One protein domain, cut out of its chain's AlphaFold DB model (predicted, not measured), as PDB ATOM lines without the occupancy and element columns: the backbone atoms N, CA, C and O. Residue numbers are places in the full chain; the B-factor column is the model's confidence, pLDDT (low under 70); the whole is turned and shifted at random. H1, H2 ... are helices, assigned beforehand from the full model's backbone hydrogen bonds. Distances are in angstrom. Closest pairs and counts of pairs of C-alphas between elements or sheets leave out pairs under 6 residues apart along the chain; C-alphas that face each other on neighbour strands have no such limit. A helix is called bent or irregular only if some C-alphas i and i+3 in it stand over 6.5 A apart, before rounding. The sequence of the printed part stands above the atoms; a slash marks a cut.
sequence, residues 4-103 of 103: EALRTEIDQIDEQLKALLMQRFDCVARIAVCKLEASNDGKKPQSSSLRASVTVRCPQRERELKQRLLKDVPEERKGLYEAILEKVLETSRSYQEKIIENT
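What this domain is: This is residues 4 to 103 of the 103 residues of the protein "Chorismate mutase domain-containing protein" of Lachnospiraceae bacterium (UniProt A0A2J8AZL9). One long helix, H1, makes the longest axis; the chain then folds back through the short H2 and through H3, which is set off from H1, and H4 returns as a diagonal from the end of H3 to cross the later part of H1. Residues 4 to 20 of H1 stick out free as an arm. The printed part has 100 residues with four named helices in the order H1, H2, H3, H4 and no named strand; its class is all helix, and the helix packing is mostly crossed, meaning that helices which touch stand at clear angles to each other. The whole is loose, with a radius of gyration of the C-alphas of 17.0 A, and spans 58 by 28 by 15 A.

Where its parts are: H1 covers residues 4 to 40, from C-alpha 4 at (52.481, -18.310, -29.249) to C-alpha 40 at (56.292, 34.318, -40.701), a length of 54.0 A. H2 covers residues 48 to 54. H3 covers residues 59 to 70 and is 16.3 A long. H4 covers residues 75 to 101, is 39.4 A long and ends with C-alpha 101 at (60.104, 25.854, -30.340). H4 is irregular: C-alphas 76 and 79 are 7.4 A apart.

How they stand to each other: H1 touches H2 with its residues 35 to 39 alone; the closest C-alphas, those of Lys 35 and Val 54, are 5.0 A apart. The two helices run opposite ways at a steep tilt of 64 degrees. H1 touches H4 with residues 25 to 36 alone, against residues 92 to 100 of H4; the closest C-alphas, those of Ala 32 and Gln 96, are 5.1 A apart. H1 and H4 run the same way at a steep tilt of 40 degrees. H3 and H4 form a helical hairpin, running opposite ways at a steep tilt of 35.0 degrees, only just beyond shallow. H4 touches H3 with residues 78 to 89 alone; the closest C-alphas, those of Leu 70 and Lys 78, are 6.7 A apart. H1 and H3 are apart, as are H2 and H4, and H2 and H3. In H1, H2 and H3 every O i to N i+4 pair is within hydrogen-bond range; in H4, 21 of 23 are.

The domain as a whole: The two C-alphas farthest apart, those of Glu 4 and Gly 42, are 58.5 A apart. Without residues 4 to 20 the body of 83 residues spans 49 by 27 by 16 A. The printed part has no cut and ends at residue 103, the chain's last. The links from H2 to H3 and from H3 to H4 are tight, and that from H1 to H2 is short. The mean pLDDT of the printed part is 84.0; residues 39 to 56 and 102 to 103 are under 70, and H2 has a mean of 50.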
ATOM      1  N   GLU A   4      51.305 -18.691 -28.469       96.88
ATOM      2  CA  GLU A   4      52.481 -18.310 -29.249       96.88
ATOM      3  C   GLU A   4      52.087 -17.815 -30.642       96.88
ATOM      4  O   GLU A   4      52.567 -16.769 -31.065       96.88
ATOM      5  N   ALA A   5      51.161 -18.505 -31.317       96.69
ATOM      6  CA  ALA A   5      50.676 -18.079 -32.627       96.69
ATOM      7  C   ALA A   5      49.979 -16.708 -32.558       96.69
ATOM      8  O   ALA A   5      50.264 -15.833 -33.369       96.69
ATOM      9  N   LEU A   6      49.132 -16.493 -31.543       96.69
ATOM     10  CA  LEU A   6      48.476 -15.200 -31.305       96.69
ATOM     11  C   LEU A   6      49.483 -14.073 -31.030       96.69
ATOM     12  O   LEU A   6      49.296 -12.955 -31.498       96.69
ATOM     13  N   ARG A   7      50.558 -14.352 -30.283       97.50
ATOM     14  CA  ARG A   7      51.621 -13.370 -30.025       97.50
ATOM     15  C   ARG A   7      52.371 -13.001 -31.297       97.50
ATOM     16  O   ARG A   7      52.566 -11.823 -31.545       97.50
ATOM     17  N   THR A   8      52.702 -13.979 -32.136       97.44
ATOM     18  CA  THR A   8      53.338 -13.706 -33.432       97.44
ATOM     19  C   THR A   8      52.456 -12.846 -34.337       97.44
ATOM     20  O   THR A   8      52.968 -11.978 -35.042       97.44
ATOM     21  N   GLU A   9      51.135 -13.040 -34.313       97.94
ATOM     22  CA  GLU A   9      50.208 -12.158 -35.032       97.94
ATOM     23  C   GLU A   9      50.223 -10.728 -34.474       97.94
ATOM     24  O   GLU A   9      50.262  -9.773 -35.250       97.94
ATOM     25  N   ILE A  10      50.255 -10.566 -33.146       97.50
ATOM     26  CA  ILE A  10      50.389  -9.250 -32.501       97.50
ATOM     27  C   ILE A  10      51.702  -8.577 -32.908       97.50
ATOM     28  O   ILE A  10      51.671  -7.426 -33.331       97.50
ATOM     29  N   ASP A  11      52.826  -9.292 -32.872       98.00
ATOM     30  CA  ASP A  11      54.136  -8.736 -33.230       98.00
ATOM     31  C   ASP A  11      54.138  -8.182 -34.669       98.00
ATOM     32  O   ASP A  11      54.668  -7.104 -34.946       98.00
ATOM     33  N   GLN A  12      53.494  -8.892 -35.602       98.25
ATOM     34  CA  GLN A  12      53.351  -8.435 -36.987       98.25
ATOM     35  C   GLN A  12      52.463  -7.192 -37.108       98.25
ATOM     36  O   GLN A  12      52.759  -6.301 -37.910       98.25
ATOM     37  N   ILE A  13      51.379  -7.123 -36.333       98.31
ATOM     38  CA  ILE A  13      50.507  -5.944 -36.275       98.31
ATOM     39  C   ILE A  13      51.281  -4.750 -35.709       98.31
ATOM     40  O   ILE A  13      51.203  -3.657 -36.269       98.31
ATOM     41  N   ASP A  14      52.069  -4.949 -34.656       98.12
ATOM     42  CA  ASP A  14      52.842  -3.890 -34.008       98.12
ATOM     43  C   ASP A  14      53.913  -3.303 -34.937       98.12
ATOM     44  O   ASP A  14      54.099  -2.084 -34.989       98.12
ATOM     45  N   GLU A  15      54.555  -4.137 -35.757       98.06
ATOM     46  CA  GLU A  15      55.469  -3.669 -36.804       98.06
ATOM     47  C   GLU A  15      54.760  -2.782 -37.844       98.06
ATOM     48  O   GLU A  15      55.280  -1.728 -38.234       98.06
ATOM     49  N   GLN A  16      53.538  -3.142 -38.247       98.38
ATOM     50  CA  GLN A  16      52.727  -2.322 -39.156       98.38
ATOM     51  C   GLN A  16      52.273  -1.016 -38.491       98.38
ATOM     52  O   GLN A  16      52.341   0.051 -39.109       98.38
ATOM     53  N   LEU A  17      51.860  -1.069 -37.221       96.94
ATOM     54  CA  LEU A  17      51.488   0.113 -36.443       96.94
ATOM     55  C   LEU A  17      52.661   1.084 -36.325       96.94
ATOM     56  O   LEU A  17      52.485   2.280 -36.562       96.94
ATOM     57  N   LYS A  18      53.865   0.584 -36.032       97.19
ATOM     58  CA  LYS A  18      55.091   1.388 -35.992       97.19
ATOM     59  C   LYS A  18      55.321   2.105 -37.320       97.19
ATOM     60  O   LYS A  18      55.509   3.321 -37.324       97.19
ATOM     61  N   ALA A  19      55.257   1.383 -38.440       97.62
ATOM     62  CA  ALA A  19      55.453   1.967 -39.766       97.62
ATOM     63  C   ALA A  19      54.432   3.082 -40.068       97.62
ATOM     64  O   ALA A  19      54.810   4.175 -40.493       97.62
ATOM     65  N   LEU A  20      53.149   2.842 -39.781       97.81
ATOM     66  CA  LEU A  20      52.080   3.826 -39.976       97.81
ATOM     67  C   LEU A  20      52.242   5.052 -39.068       97.81
ATOM     68  O   LEU A  20      51.999   6.181 -39.498       97.81
ATOM     69  N   LEU A  21      52.669   4.856 -37.819       96.38
ATOM     70  CA  LEU A  21      52.921   5.954 -36.888       96.38
ATOM     71  C   LEU A  21      54.091   6.829 -37.345       96.38
ATOM     72  O   LEU A  21      53.966   8.051 -37.272       96.38
ATOM     73  N   MET A  22      55.174   6.244 -37.869       97.62
ATOM     74  CA  MET A  22      56.296   7.019 -38.421       97.62
ATOM     75  C   MET A  22      55.849   7.879 -39.607       97.62
ATOM     76  O   MET A  22      56.042   9.093 -39.584       97.62
ATOM     77  N   GLN A  23      55.126   7.297 -40.571       97.31
ATOM     78  CA  GLN A  23      54.558   8.052 -41.699       97.31
ATOM     79  C   GLN A  23      53.636   9.184 -41.234       97.31
ATOM     80  O   GLN A  23      53.618  10.290 -41.786       97.31
ATOM     81  N   ARG A  24      52.847   8.921 -40.188       95.69
ATOM     82  CA  ARG A  24      51.979   9.930 -39.594       95.69
ATOM     83  C   ARG A  24      52.792  11.053 -38.944       95.69
ATOM     84  O   ARG A  24      52.390  12.209 -39.065       95.69
ATOM     85  N   PHE A  25      53.908  10.751 -38.280       94.62
ATOM     86  CA  PHE A  25      54.791  11.765 -37.700       94.62
ATOM     87  C   PHE A  25      55.483  12.622 -38.759       94.62
ATOM     88  O   PHE A  25      55.515  13.838 -38.584       94.62
ATOM     89  N   ASP A  26      55.894  12.052 -39.893       96.25
ATOM     90  CA  ASP A  26      56.411  12.837 -41.025       96.25
ATOM     91  C   ASP A  26      55.379  13.869 -41.505       96.25
ATOM     92  O   ASP A  26      55.691  15.035 -41.761       96.25
ATOM     93  N   CYS A  27      54.104  13.473 -41.571       93.88
ATOM     94  CA  CYS A  27      53.018  14.386 -41.929       93.88
ATOM     95  C   CYS A  27      52.809  15.475 -40.867       93.88
ATOM     96  O   CYS A  27      52.590  16.636 -41.210       93.88
ATOM     97  N   VAL A  28      52.885  15.119 -39.582       92.31
ATOM     98  CA  VAL A  28      52.783  16.069 -38.462       92.31
ATOM     99  C   VAL A  28      53.916  17.096 -38.510       92.31
ATOM    100  O   VAL A  28      53.651  18.285 -38.327       92.31
ATOM    101  N   ALA A  29      55.144  16.672 -38.816       91.50
ATOM    102  CA  ALA A  29      56.284  17.570 -38.966       91.50
ATOM    103  C   ALA A  29      56.080  18.558 -40.122       91.50
ATOM    104  O   ALA A  29      56.238  19.765 -39.945       91.50
ATOM    105  N   ARG A  30      55.623  18.073 -41.283       91.44
ATOM    106  CA  ARG A  30      55.290  18.934 -42.432       91.44
ATOM    107  C   ARG A  30      54.192  19.945 -42.102       91.44
ATOM    108  O   ARG A  30      54.297  21.101 -42.493       91.44
ATOM    109  N   ILE A  31      53.167  19.536 -41.352       88.06
ATOM    110  CA  ILE A  31      52.122  20.450 -40.872       88.06
ATOM    111  C   ILE A  31      52.722  21.540 -39.975       88.06
ATOM    112  O   ILE A  31      52.339  22.698 -40.120       88.06
ATOM    113  N   ALA A  32      53.649  21.197 -39.073       86.62
ATOM    114  CA  ALA A  32      54.320  22.176 -38.215       86.62
ATOM    115  C   ALA A  32      55.052  23.242 -39.046       86.62
ATOM    116  O   ALA A  32      54.851  24.433 -38.825       86.62
ATOM    117  N   VAL A  33      55.820  22.813 -40.054       86.44
ATOM    118  CA  VAL A  33      56.543  23.711 -40.971       86.44
ATOM    119  C   VAL A  33      55.580  24.628 -41.726       86.44
ATOM    120  O   VAL A  33      55.743  25.843 -41.685       86.44
ATOM    121  N   CYS A  34      54.508  24.089 -42.320       84.62
ATOM    122  CA  CYS A  34      53.514  24.916 -43.014       84.62
ATOM    123  C   CYS A  34      52.857  25.960 -42.089       84.62
ATOM    124  O   CYS A  34      52.516  27.057 -42.532       84.62
ATOM    125  N   LYS A  35      52.666  25.639 -40.801       80.44
ATOM    126  CA  LYS A  35      52.137  26.589 -39.805       80.44
ATOM    127  C   LYS A  35      53.139  27.695 -39.463       80.44
ATOM    128  O   LYS A  35      52.722  28.841 -39.289       80.44
ATOM    129  N   LEU A  36      54.431  27.368 -39.373       78.31
ATOM    130  CA  LEU A  36      55.509  28.340 -39.156       78.31
ATOM    131  C   LEU A  36      55.615  29.319 -40.325       78.31
ATOM    132  O   LEU A  36      55.586  30.529 -40.117       78.31
ATOM    133  N   GLU A  37      55.651  28.807 -41.555       79.06
ATOM    134  CA  GLU A  37      55.703  29.625 -42.773       79.06
ATOM    135  C   GLU A  37      54.512  30.589 -42.847       79.06
ATOM    136  O   GLU A  37      54.693  31.793 -43.023       79.06
ATOM    137  N   ALA A  38      53.297  30.091 -42.590       73.12
ATOM    138  CA  ALA A  38      52.091  30.916 -42.553       73.12
ATOM    139  C   ALA A  38      52.108  31.990 -41.443       73.12
ATOM    140  O   ALA A  38      51.403  32.994 -41.553       73.12
ATOM    141  N   SER A  39      52.889  31.785 -40.377       67.06
ATOM    142  CA  SER A  39      53.064  32.752 -39.287       67.06
ATOM    143  C   SER A  39      54.109  33.823 -39.619       67.06
ATOM    144  O   SER A  39      53.922  34.987 -39.263       67.06
ATOM    145  N   ASN A  40      55.178  33.442 -40.325       63.38
ATOM    146  CA  ASN A  40      56.292  34.318 -40.701       63.38
ATOM    147  C   ASN A  40      55.968  35.241 -41.883       63.38
ATOM    148  O   ASN A  40      56.564  36.308 -42.004       63.38
ATOM    149  N   ASP A  41      54.977  34.893 -42.705       59.47
ATOM    150  CA  ASP A  41      54.561  35.667 -43.885       59.47
ATOM    151  C   ASP A  41      53.882  37.022 -43.561       59.47
ATOM    152  O   ASP A  41      53.314  37.677 -44.438       59.47
ATOM    153  N   GLY A  42      53.886  37.457 -42.291       52.34
ATOM    154  CA  GLY A  42      53.425  38.777 -41.823       52.34
ATOM    155  C   GLY A  42      51.922  39.054 -41.988       52.34
ATOM    156  O   GLY A  42      51.385  40.020 -41.437       52.34
ATOM    157  N   LYS A  43      51.202  38.198 -42.713       50.41
ATOM    158  CA  LYS A  43      49.757  38.269 -42.905       50.41
ATOM    159  C   LYS A  43      49.078  37.720 -41.659       50.41
ATOM    160  O   LYS A  43      48.836  36.523 -41.548       50.41
ATOM    161  N   LYS A  44      48.716  38.612 -40.725       48.78
ATOM    162  CA  LYS A  44      47.764  38.277 -39.650       48.78
ATOM    163  C   LYS A  44      46.592  37.516 -40.282       48.78
ATOM    164  O   LYS A  44      45.964  38.076 -41.186       48.78
ATOM    165  N   PRO A  45      46.281  36.282 -39.845       52.00
ATOM    166  CA  PRO A  45      45.194  35.519 -40.432       52.00
ATOM    167  C   PRO A  45      43.902  36.318 -40.250       52.00
ATOM    168  O   PRO A  45      43.426  36.502 -39.128       52.00
ATOM    169  N   GLN A  46      43.384  36.852 -41.360       45.44
ATOM    170  CA  GLN A  46      42.213  37.736 -41.379       45.44
ATOM    171  C   GLN A  46      40.913  36.972 -41.088       45.44
ATOM    172  O   GLN A  46      39.887  37.580 -40.804       45.44
ATOM    173  N   SER A  47      40.967  35.635 -41.104       50.16
ATOM    174  CA  SER A  47      39.850  34.750 -40.793       50.16
ATOM    175  C   SER A  47      40.116  33.914 -39.538       50.16
ATOM    176  O   SER A  47      41.212  33.373 -39.350       50.16
ATOM    177  N   SER A  48      39.081  33.732 -38.713       50.41
ATOM    178  CA  SER A  48      39.079  32.820 -37.560       50.41
ATOM    179  C   SER A  48      39.420  31.374 -37.950       50.41
ATOM    180  O   SER A  48      40.072  30.673 -37.175       50.41
ATOM    181  N   SER A  49      39.072  30.953 -39.170       46.41
ATOM    182  CA  SER A  49      39.404  29.628 -39.712       46.41
ATOM    183  C   SER A  49      40.894  29.459 -40.035       46.41
ATOM    184  O   SER A  49      41.449  28.389 -39.796       46.41
ATOM    185  N   LEU A  50      41.579  30.517 -40.482       47.66
ATOM    186  CA  LEU A  50      43.033  30.507 -40.691       47.66
ATOM    187  C   LEU A  50      43.793  30.561 -39.361       47.66
ATOM    188  O   LEU A  50      44.792  29.869 -39.197       47.66
ATOM    189  N   ARG A  51      43.289  31.305 -38.368       47.03
ATOM    190  CA  ARG A  51      43.900  31.357 -37.031       47.03
ATOM    191  C   ARG A  51      43.861  29.982 -36.339       47.03
ATOM    192  O   ARG A  51      44.856  29.585 -35.743       47.03
ATOM    193  N   ALA A  52      42.776  29.218 -36.509       48.47
ATOM    194  CA  ALA A  52      42.672  27.823 -36.056       48.47
ATOM    195  C   ALA A  52      43.574  26.841 -36.834       48.47
ATOM    196  O   ALA A  52      43.896  25.765 -36.329       48.47
ATOM    197  N   SER A  53      43.979  27.201 -38.059       52.56
ATOM    198  CA  SER A  53      44.927  26.429 -38.869       52.56
ATOM    199  C   SER A  53      46.380  26.656 -38.452       52.56
ATOM    200  O   SER A  53      47.207  25.797 -38.727       52.56
ATOM    201  N   VAL A  54      46.693  27.782 -37.804       56.16
ATOM    202  CA  VAL A  54      48.050  28.139 -37.352       56.16
ATOM    203  C   VAL A  54      48.303  27.684 -35.911       56.16
ATOM    204  O   VAL A  54      49.432  27.373 -35.546       56.16
ATOM    205  N   THR A  55      47.260  27.550 -35.087       63.34
ATOM    206  CA  THR A  55      47.409  26.984 -33.741       63.34
ATOM    207  C   THR A  55      47.705  25.483 -33.790       63.34
ATOM    208  O   THR A  55      47.131  24.728 -34.580       63.34
ATOM    209  N   VAL A  56      48.602  25.010 -32.919       64.44
ATOM    210  CA  VAL A  56      48.922  23.574 -32.803       64.44
ATOM    211  C   VAL A  56      47.664  22.762 -32.489       64.44
ATOM    212  O   VAL A  56      47.400  21.745 -33.131       64.44
ATOM    213  N   ARG A  57      46.835  23.258 -31.565       71.25
ATOM    214  CA  ARG A  57      45.551  22.649 -31.217       71.25
ATOM    215  C   ARG A  57      44.427  23.184 -32.105       71.25
ATOM    216  O   ARG A  57      44.187  24.390 -32.142       71.25
ATOM    217  N   CYS A  58      43.681  22.278 -32.737       76.88
ATOM    218  CA  CYS A  58      42.441  22.589 -33.455       76.88
ATOM    219  C   CYS A  58      41.290  21.706 -32.927       76.88
ATOM    220  O   CYS A  58      41.050  20.612 -33.447       76.88
ATOM    221  N   PRO A  59      40.563  22.150 -31.879       80.00
ATOM    222  CA  PRO A  59      39.572  21.324 -31.179       80.00
ATOM    223  C   PRO A  59      38.399  20.860 -32.048       80.00
ATOM    224  O   PRO A  59      37.777  19.839 -31.765       80.00
ATOM    225  N   GLN A  60      38.047  21.617 -33.088       81.44
ATOM    226  CA  GLN A  60      37.011  21.207 -34.033       81.44
ATOM    227  C   GLN A  60      37.489  20.029 -34.889       81.44
ATOM    228  O   GLN A  60      36.831  18.991 -34.918       81.44
ATOM    229  N   ARG A  61      38.681  20.141 -35.487       82.56
ATOM    230  CA  ARG A  61      39.269  19.083 -36.316       82.56
ATOM    231  C   ARG A  61      39.481  17.785 -35.540       82.56
ATOM    232  O   ARG A  61      39.269  16.706 -36.094       82.56
ATOM    233  N   GLU A  62      39.901  17.882 -34.278       85.06
ATOM    234  CA  GLU A  62      40.077  16.724 -33.393       85.06
ATOM    235  C   GLU A  62      38.743  16.036 -33.077       85.06
ATOM    236  O   GLU A  62      38.665  14.810 -33.142       85.06
ATOM    237  N   ARG A  63      37.675  16.804 -32.809       86.56
ATOM    238  CA  ARG A  63      36.325  16.251 -32.597       86.56
ATOM    239  C   ARG A  63      35.793  15.545 -33.842       86.56
ATOM    240  O   ARG A  63      35.325  14.416 -33.738       86.56
ATOM    241  N   GLU A  64      35.921  16.167 -35.011       89.69
ATOM    242  CA  GLU A  64      35.513  15.572 -36.292       89.69
ATOM    243  C   GLU A  64      36.306  14.293 -36.600       89.69
ATOM    244  O   GLU A  64      35.745  13.297 -37.057       89.69
ATOM    245  N   LEU A  65      37.616  14.285 -36.312       88.50
ATOM    246  CA  LEU A  65      38.452  13.094 -36.462       88.50
ATOM    247  C   LEU A  65      37.963  11.962 -35.552       88.50
ATOM    248  O   LEU A  65      37.775  10.849 -36.039       88.50
ATOM    249  N   LYS A  66      37.758  12.247 -34.261       89.81
ATOM    250  CA  LYS A  66      37.284  11.263 -33.282       89.81
ATOM    251  C   LYS A  66      35.942  10.672 -33.696       89.81
ATOM    252  O   LYS A  66      35.825   9.456 -33.766       89.81
ATOM    253  N   GLN A  67      34.964  11.510 -34.044       91.00
ATOM    254  CA  GLN A  67      33.648  11.043 -34.494       91.00
ATOM    255  C   GLN A  67      33.755  10.116 -35.706       91.00
ATOM    256  O   GLN A  67      33.126   9.062 -35.732       91.00
ATOM    257  N   ARG A  68      34.584  10.479 -36.691       93.81
ATOM    258  CA  ARG A  68      34.778   9.665 -37.894       93.81
ATOM    259  C   ARG A  68      35.443   8.324 -37.590       93.81
ATOM    260  O   ARG A  68      35.030   7.321 -38.152       93.81
ATOM    261  N   LEU A  69      36.475   8.310 -36.747       92.56
ATOM    262  CA  LEU A  69      37.239   7.093 -36.453       92.56
ATOM    263  C   LEU A  69      36.532   6.171 -35.451       92.56
ATOM    264  O   LEU A  69      36.765   4.971 -35.488       92.56
ATOM    265  N   LEU A  70      35.650   6.699 -34.597       93.88
ATOM    266  CA  LEU A  70      34.875   5.908 -33.631       93.88
ATOM    267  C   LEU A  70      33.570   5.337 -34.199       93.88
ATOM    268  O   LEU A  70      32.956   4.499 -33.544       93.88
ATOM    269  N   LYS A  71      33.128   5.793 -35.380       92.69
ATOM    270  CA  LYS A  71      31.803   5.482 -35.939       92.69
ATOM    271  C   LYS A  71      31.517   3.979 -36.037       92.69
ATOM    272  O   LYS A  71      30.413   3.564 -35.706       92.69
ATOM    273  N   ASP A  72      32.509   3.195 -36.448       91.38
ATOM    274  CA  ASP A  72      32.350   1.768 -36.761       91.38
ATOM    275  C   ASP A  72      33.119   0.864 -35.777       91.38
ATOM    276  O   ASP A  72      33.387  -0.304 -36.054       91.38
ATOM    277  N   VAL A  73      33.501   1.408 -34.616       94.19
ATOM    278  CA  VAL A  73      34.234   0.662 -33.589       94.19
ATOM    279  C   VAL A  73      33.239  -0.046 -32.665       94.19
ATOM    280  O   VAL A  73      32.365   0.621 -32.109       94.19
ATOM    281  N   PRO A  74      33.368  -1.372 -32.452       95.31
ATOM    282  CA  PRO A  74      32.506  -2.113 -31.534       95.31
ATOM    283  C   PRO A  74      32.507  -1.510 -30.128       95.31
ATOM    284  O   PRO A  74      33.570  -1.163 -29.611       95.31
ATOM    285  N   GLU A  75      31.338  -1.436 -29.483       93.00
ATOM    286  CA  GLU A  75      31.175  -0.758 -28.187       93.00
ATOM    287  C   GLU A  75      32.108  -1.331 -27.103       93.00
ATOM    288  O   GLU A  75      32.706  -0.578 -26.338       93.00
ATOM    289  N   GLU A  76      32.344  -2.647 -27.122       96.19
ATOM    290  CA  GLU A  76      33.292  -3.351 -26.241       96.19
ATOM    291  C   GLU A  76      34.748  -2.856 -26.346       96.19
ATOM    292  O   GLU A  76      35.507  -2.951 -25.385       96.19
ATOM    293  N   ARG A  77      35.154  -2.320 -27.504       95.00
ATOM    294  CA  ARG A  77      36.531  -1.871 -27.787       95.00
ATOM    295  C   ARG A  77      36.640  -0.361 -27.951       95.00
ATOM    296  O   ARG A  77      37.746   0.176 -27.993       95.00
ATOM    297  N   LYS A  78      35.510   0.332 -28.040       93.75
ATOM    298  CA  LYS A  78      35.423   1.758 -28.355       93.75
ATOM    299  C   LYS A  78      36.173   2.630 -27.360       93.75
ATOM    300  O   LYS A  78      36.944   3.481 -27.786       93.75
ATOM    301  N   GLY A  79      36.026   2.360 -26.061       94.25
ATOM    302  CA  GLY A  79      36.763   3.084 -25.019       94.25
ATOM    303  C   GLY A  79      38.282   2.895 -25.122       94.25
ATOM    304  O   GLY A  79      39.036   3.855 -24.982       94.25
ATOM    305  N   LEU A  80      38.737   1.678 -25.444       95.44
ATOM    306  CA  LEU A  80      40.163   1.383 -25.632       95.44
ATOM    307  C   LEU A  80      40.723   2.112 -26.856       95.44
ATOM    308  O   LEU A  80      41.783   2.734 -26.789       95.44
ATOM    309  N   TYR A  81      39.997   2.070 -27.973       95.38
ATOM    310  CA  TYR A  81      40.416   2.748 -29.193       95.38
ATOM    311  C   TYR A  81      40.398   4.272 -29.041       95.38
ATOM    312  O   TYR A  81      41.320   4.943 -29.508       95.38
ATOM    313  N   GLU A  82      39.405   4.832 -28.345       94.31
ATOM    314  CA  GLU A  82      39.368   6.264 -28.049       94.31
ATOM    315  C   GLU A  82      40.599   6.710 -27.250       94.31
ATOM    316  O   GLU A  82      41.237   7.691 -27.634       94.31
ATOM    317  N   ALA A  83      40.993   5.967 -26.211       95.25
ATOM    318  CA  ALA A  83      42.185   6.283 -25.422       95.25
ATOM    319  C   ALA A  83      43.470   6.287 -26.276       95.25
ATOM    320  O   ALA A  83      44.316   7.178 -26.146       95.25
ATOM    321  N   ILE A  84      43.600   5.337 -27.210       95.31
ATOM    322  CA  ILE A  84      44.723   5.303 -28.161       95.31
ATOM    323  C   ILE A  84      44.688   6.532 -29.079       95.31
ATOM    324  O   ILE A  84      45.713   7.192 -29.266       95.31
ATOM    325  N   LEU A  85      43.521   6.878 -29.634       93.19
ATOM    326  CA  LEU A  85      43.367   8.061 -30.484       93.19
ATOM    327  C   LEU A  85      43.743   9.349 -29.753       93.19
ATOM    328  O   LEU A  85      44.401  10.214 -30.336       93.19
ATOM    329  N   GLU A  86      43.346   9.485 -28.489       92.25
ATOM    330  CA  GLU A  86      43.728  10.625 -27.661       92.25
ATOM    331  C   GLU A  86      45.237  10.729 -27.515       92.25
ATOM    332  O   GLU A  86      45.788  11.812 -27.743       92.25
ATOM    333  N   LYS A  87      45.913   9.611 -27.229       94.75
ATOM    334  CA  LYS A  87      47.365   9.619 -27.072       94.75
ATOM    335  C   LYS A  87      48.078   9.965 -28.372       94.75
ATOM    336  O   LYS A  87      48.990  10.786 -28.378       94.75
ATOM    337  N   VAL A  88      47.608   9.422 -29.494       93.75
ATOM    338  CA  VAL A  88      48.128   9.753 -30.826       93.75
ATOM    339  C   VAL A  88      47.977  11.251 -31.122       93.75
ATOM    340  O   VAL A  88      48.911  11.884 -31.623       93.75
ATOM    341  N   LEU A  89      46.823  11.846 -30.811       91.12
ATOM    342  CA  LEU A  89      46.592  13.283 -30.983       91.12
ATOM    343  C   LEU A  89      47.480  14.125 -30.060       91.12
ATOM    344  O   LEU A  89      48.057  15.111 -30.514       91.12
ATOM    345  N   GLU A  90      47.633  13.722 -28.801       92.00
ATOM    346  CA  GLU A  90      48.523  14.363 -27.828       92.00
ATOM    347  C   GLU A  90      49.971  14.381 -28.311       92.00
ATOM    348  O   GLU A  90      50.545  15.458 -28.457       92.00
ATOM    349  N   THR A  91      50.524  13.225 -28.684       93.56
ATOM    350  CA  THR A  91      51.887  13.128 -29.216       93.56
ATOM    351  C   THR A  91      52.067  13.978 -30.475       93.56
ATOM    352  O   THR A  91      53.116  14.589 -30.664       93.56
ATOM    353  N   SER A  92      51.033  14.090 -31.317       91.69
ATOM    354  CA  SER A  92      51.078  14.950 -32.509       91.69
ATOM    355  C   SER A  92      51.216  16.429 -32.170       91.69
ATOM    356  O   SER A  92      51.885  17.163 -32.897       91.69
ATOM    357  N   ARG A  93      50.531  16.887 -31.117       89.25
ATOM    358  CA  ARG A  93      50.602  18.280 -30.667       89.25
ATOM    359  C   ARG A  93      51.972  18.566 -30.075       89.25
ATOM    360  O   ARG A  93      52.637  19.475 -30.552       89.25
ATOM    361  N   SER A  94      52.434  17.707 -29.168       90.06
ATOM    362  CA  SER A  94      53.756  17.851 -28.558       90.06
ATOM    363  C   SER A  94      54.885  17.808 -29.585       90.06
ATOM    364  O   SER A  94      55.878  18.509 -29.431       90.06
ATOM    365  N   TYR A  95      54.757  17.011 -30.651       92.25
ATOM    366  CA  TYR A  95      55.770  16.997 -31.703       92.25
ATOM    367  C   TYR A  95      55.761  18.283 -32.543       92.25
ATOM    368  O   TYR A  95      56.827  18.826 -32.821       92.25
ATOM    369  N   GLN A  96      54.582  18.819 -32.885       87.69
ATOM    370  CA  GLN A  96      54.473  20.131 -33.537       87.69
ATOM    371  C   GLN A  96      55.058  21.250 -32.668       87.69
ATOM    372  O   GLN A  96      55.822  22.058 -33.181       87.69
ATOM    373  N   GLU A  97      54.728  21.275 -31.372       87.25
ATOM    374  CA  GLU A  97      55.268  22.239 -30.400       87.25
ATOM    375  C   GLU A  97      56.795  22.190 -30.373       87.25
ATOM    376  O   GLU A  97      57.435  23.208 -30.606       87.25
ATOM    377  N   LYS A  98      57.385  20.995 -30.235       88.19
ATOM    378  CA  LYS A  98      58.846  20.821 -30.257       88.19
ATOM    379  C   LYS A  98      59.504  21.319 -31.543       88.19
ATOM    380  O   LYS A  98      60.626  21.804 -31.489       88.19
ATOM    381  N   ILE A  99      58.869  21.153 -32.703       85.44
ATOM    382  CA  ILE A  99      59.425  21.655 -33.971       85.44
ATOM    383  C   ILE A  99      59.367  23.184 -34.000       85.44
ATOM    384  O   ILE A  99      60.344  23.826 -34.371       85.44
ATOM    385  N   ILE A 100      58.238  23.754 -33.574       80.50
ATOM    386  CA  ILE A 100      58.016  25.202 -33.534       80.50
ATOM    387  C   ILE A 100      58.965  25.890 -32.544       80.50
ATOM    388  O   ILE A 100      59.483  26.949 -32.862       80.50
ATOM    389  N   GLU A 101      59.216  25.297 -31.375       77.94
ATOM    390  CA  GLU A 101      60.104  25.854 -30.340       77.94
ATOM    391  C   GLU A 101      61.597  25.787 -30.698       77.94
ATOM    392  O   GLU A 101      62.376  26.598 -30.207       77.94
ATOM    393  N   ASN A 102      62.006  24.818 -31.524       69.06
ATOM    394  CA  ASN A 102      63.404  24.623 -31.928       69.06
ATOM    395  C   ASN A 102      63.769  25.329 -33.252       69.06
ATOM    396  O   ASN A 102      64.865  25.094 -33.767       69.06
ATOM    397  N   THR A 103      62.864  26.137 -33.816       57.53
ATOM    398  CA  THR A 103      63.087  26.946 -35.030       57.53
ATOM    399  C   THR A 103      63.274  28.409 -34.655       57.53
ATOM    400  O   THR A 103      64.193  29.041 -35.219       57.53
TER     401      THR A 103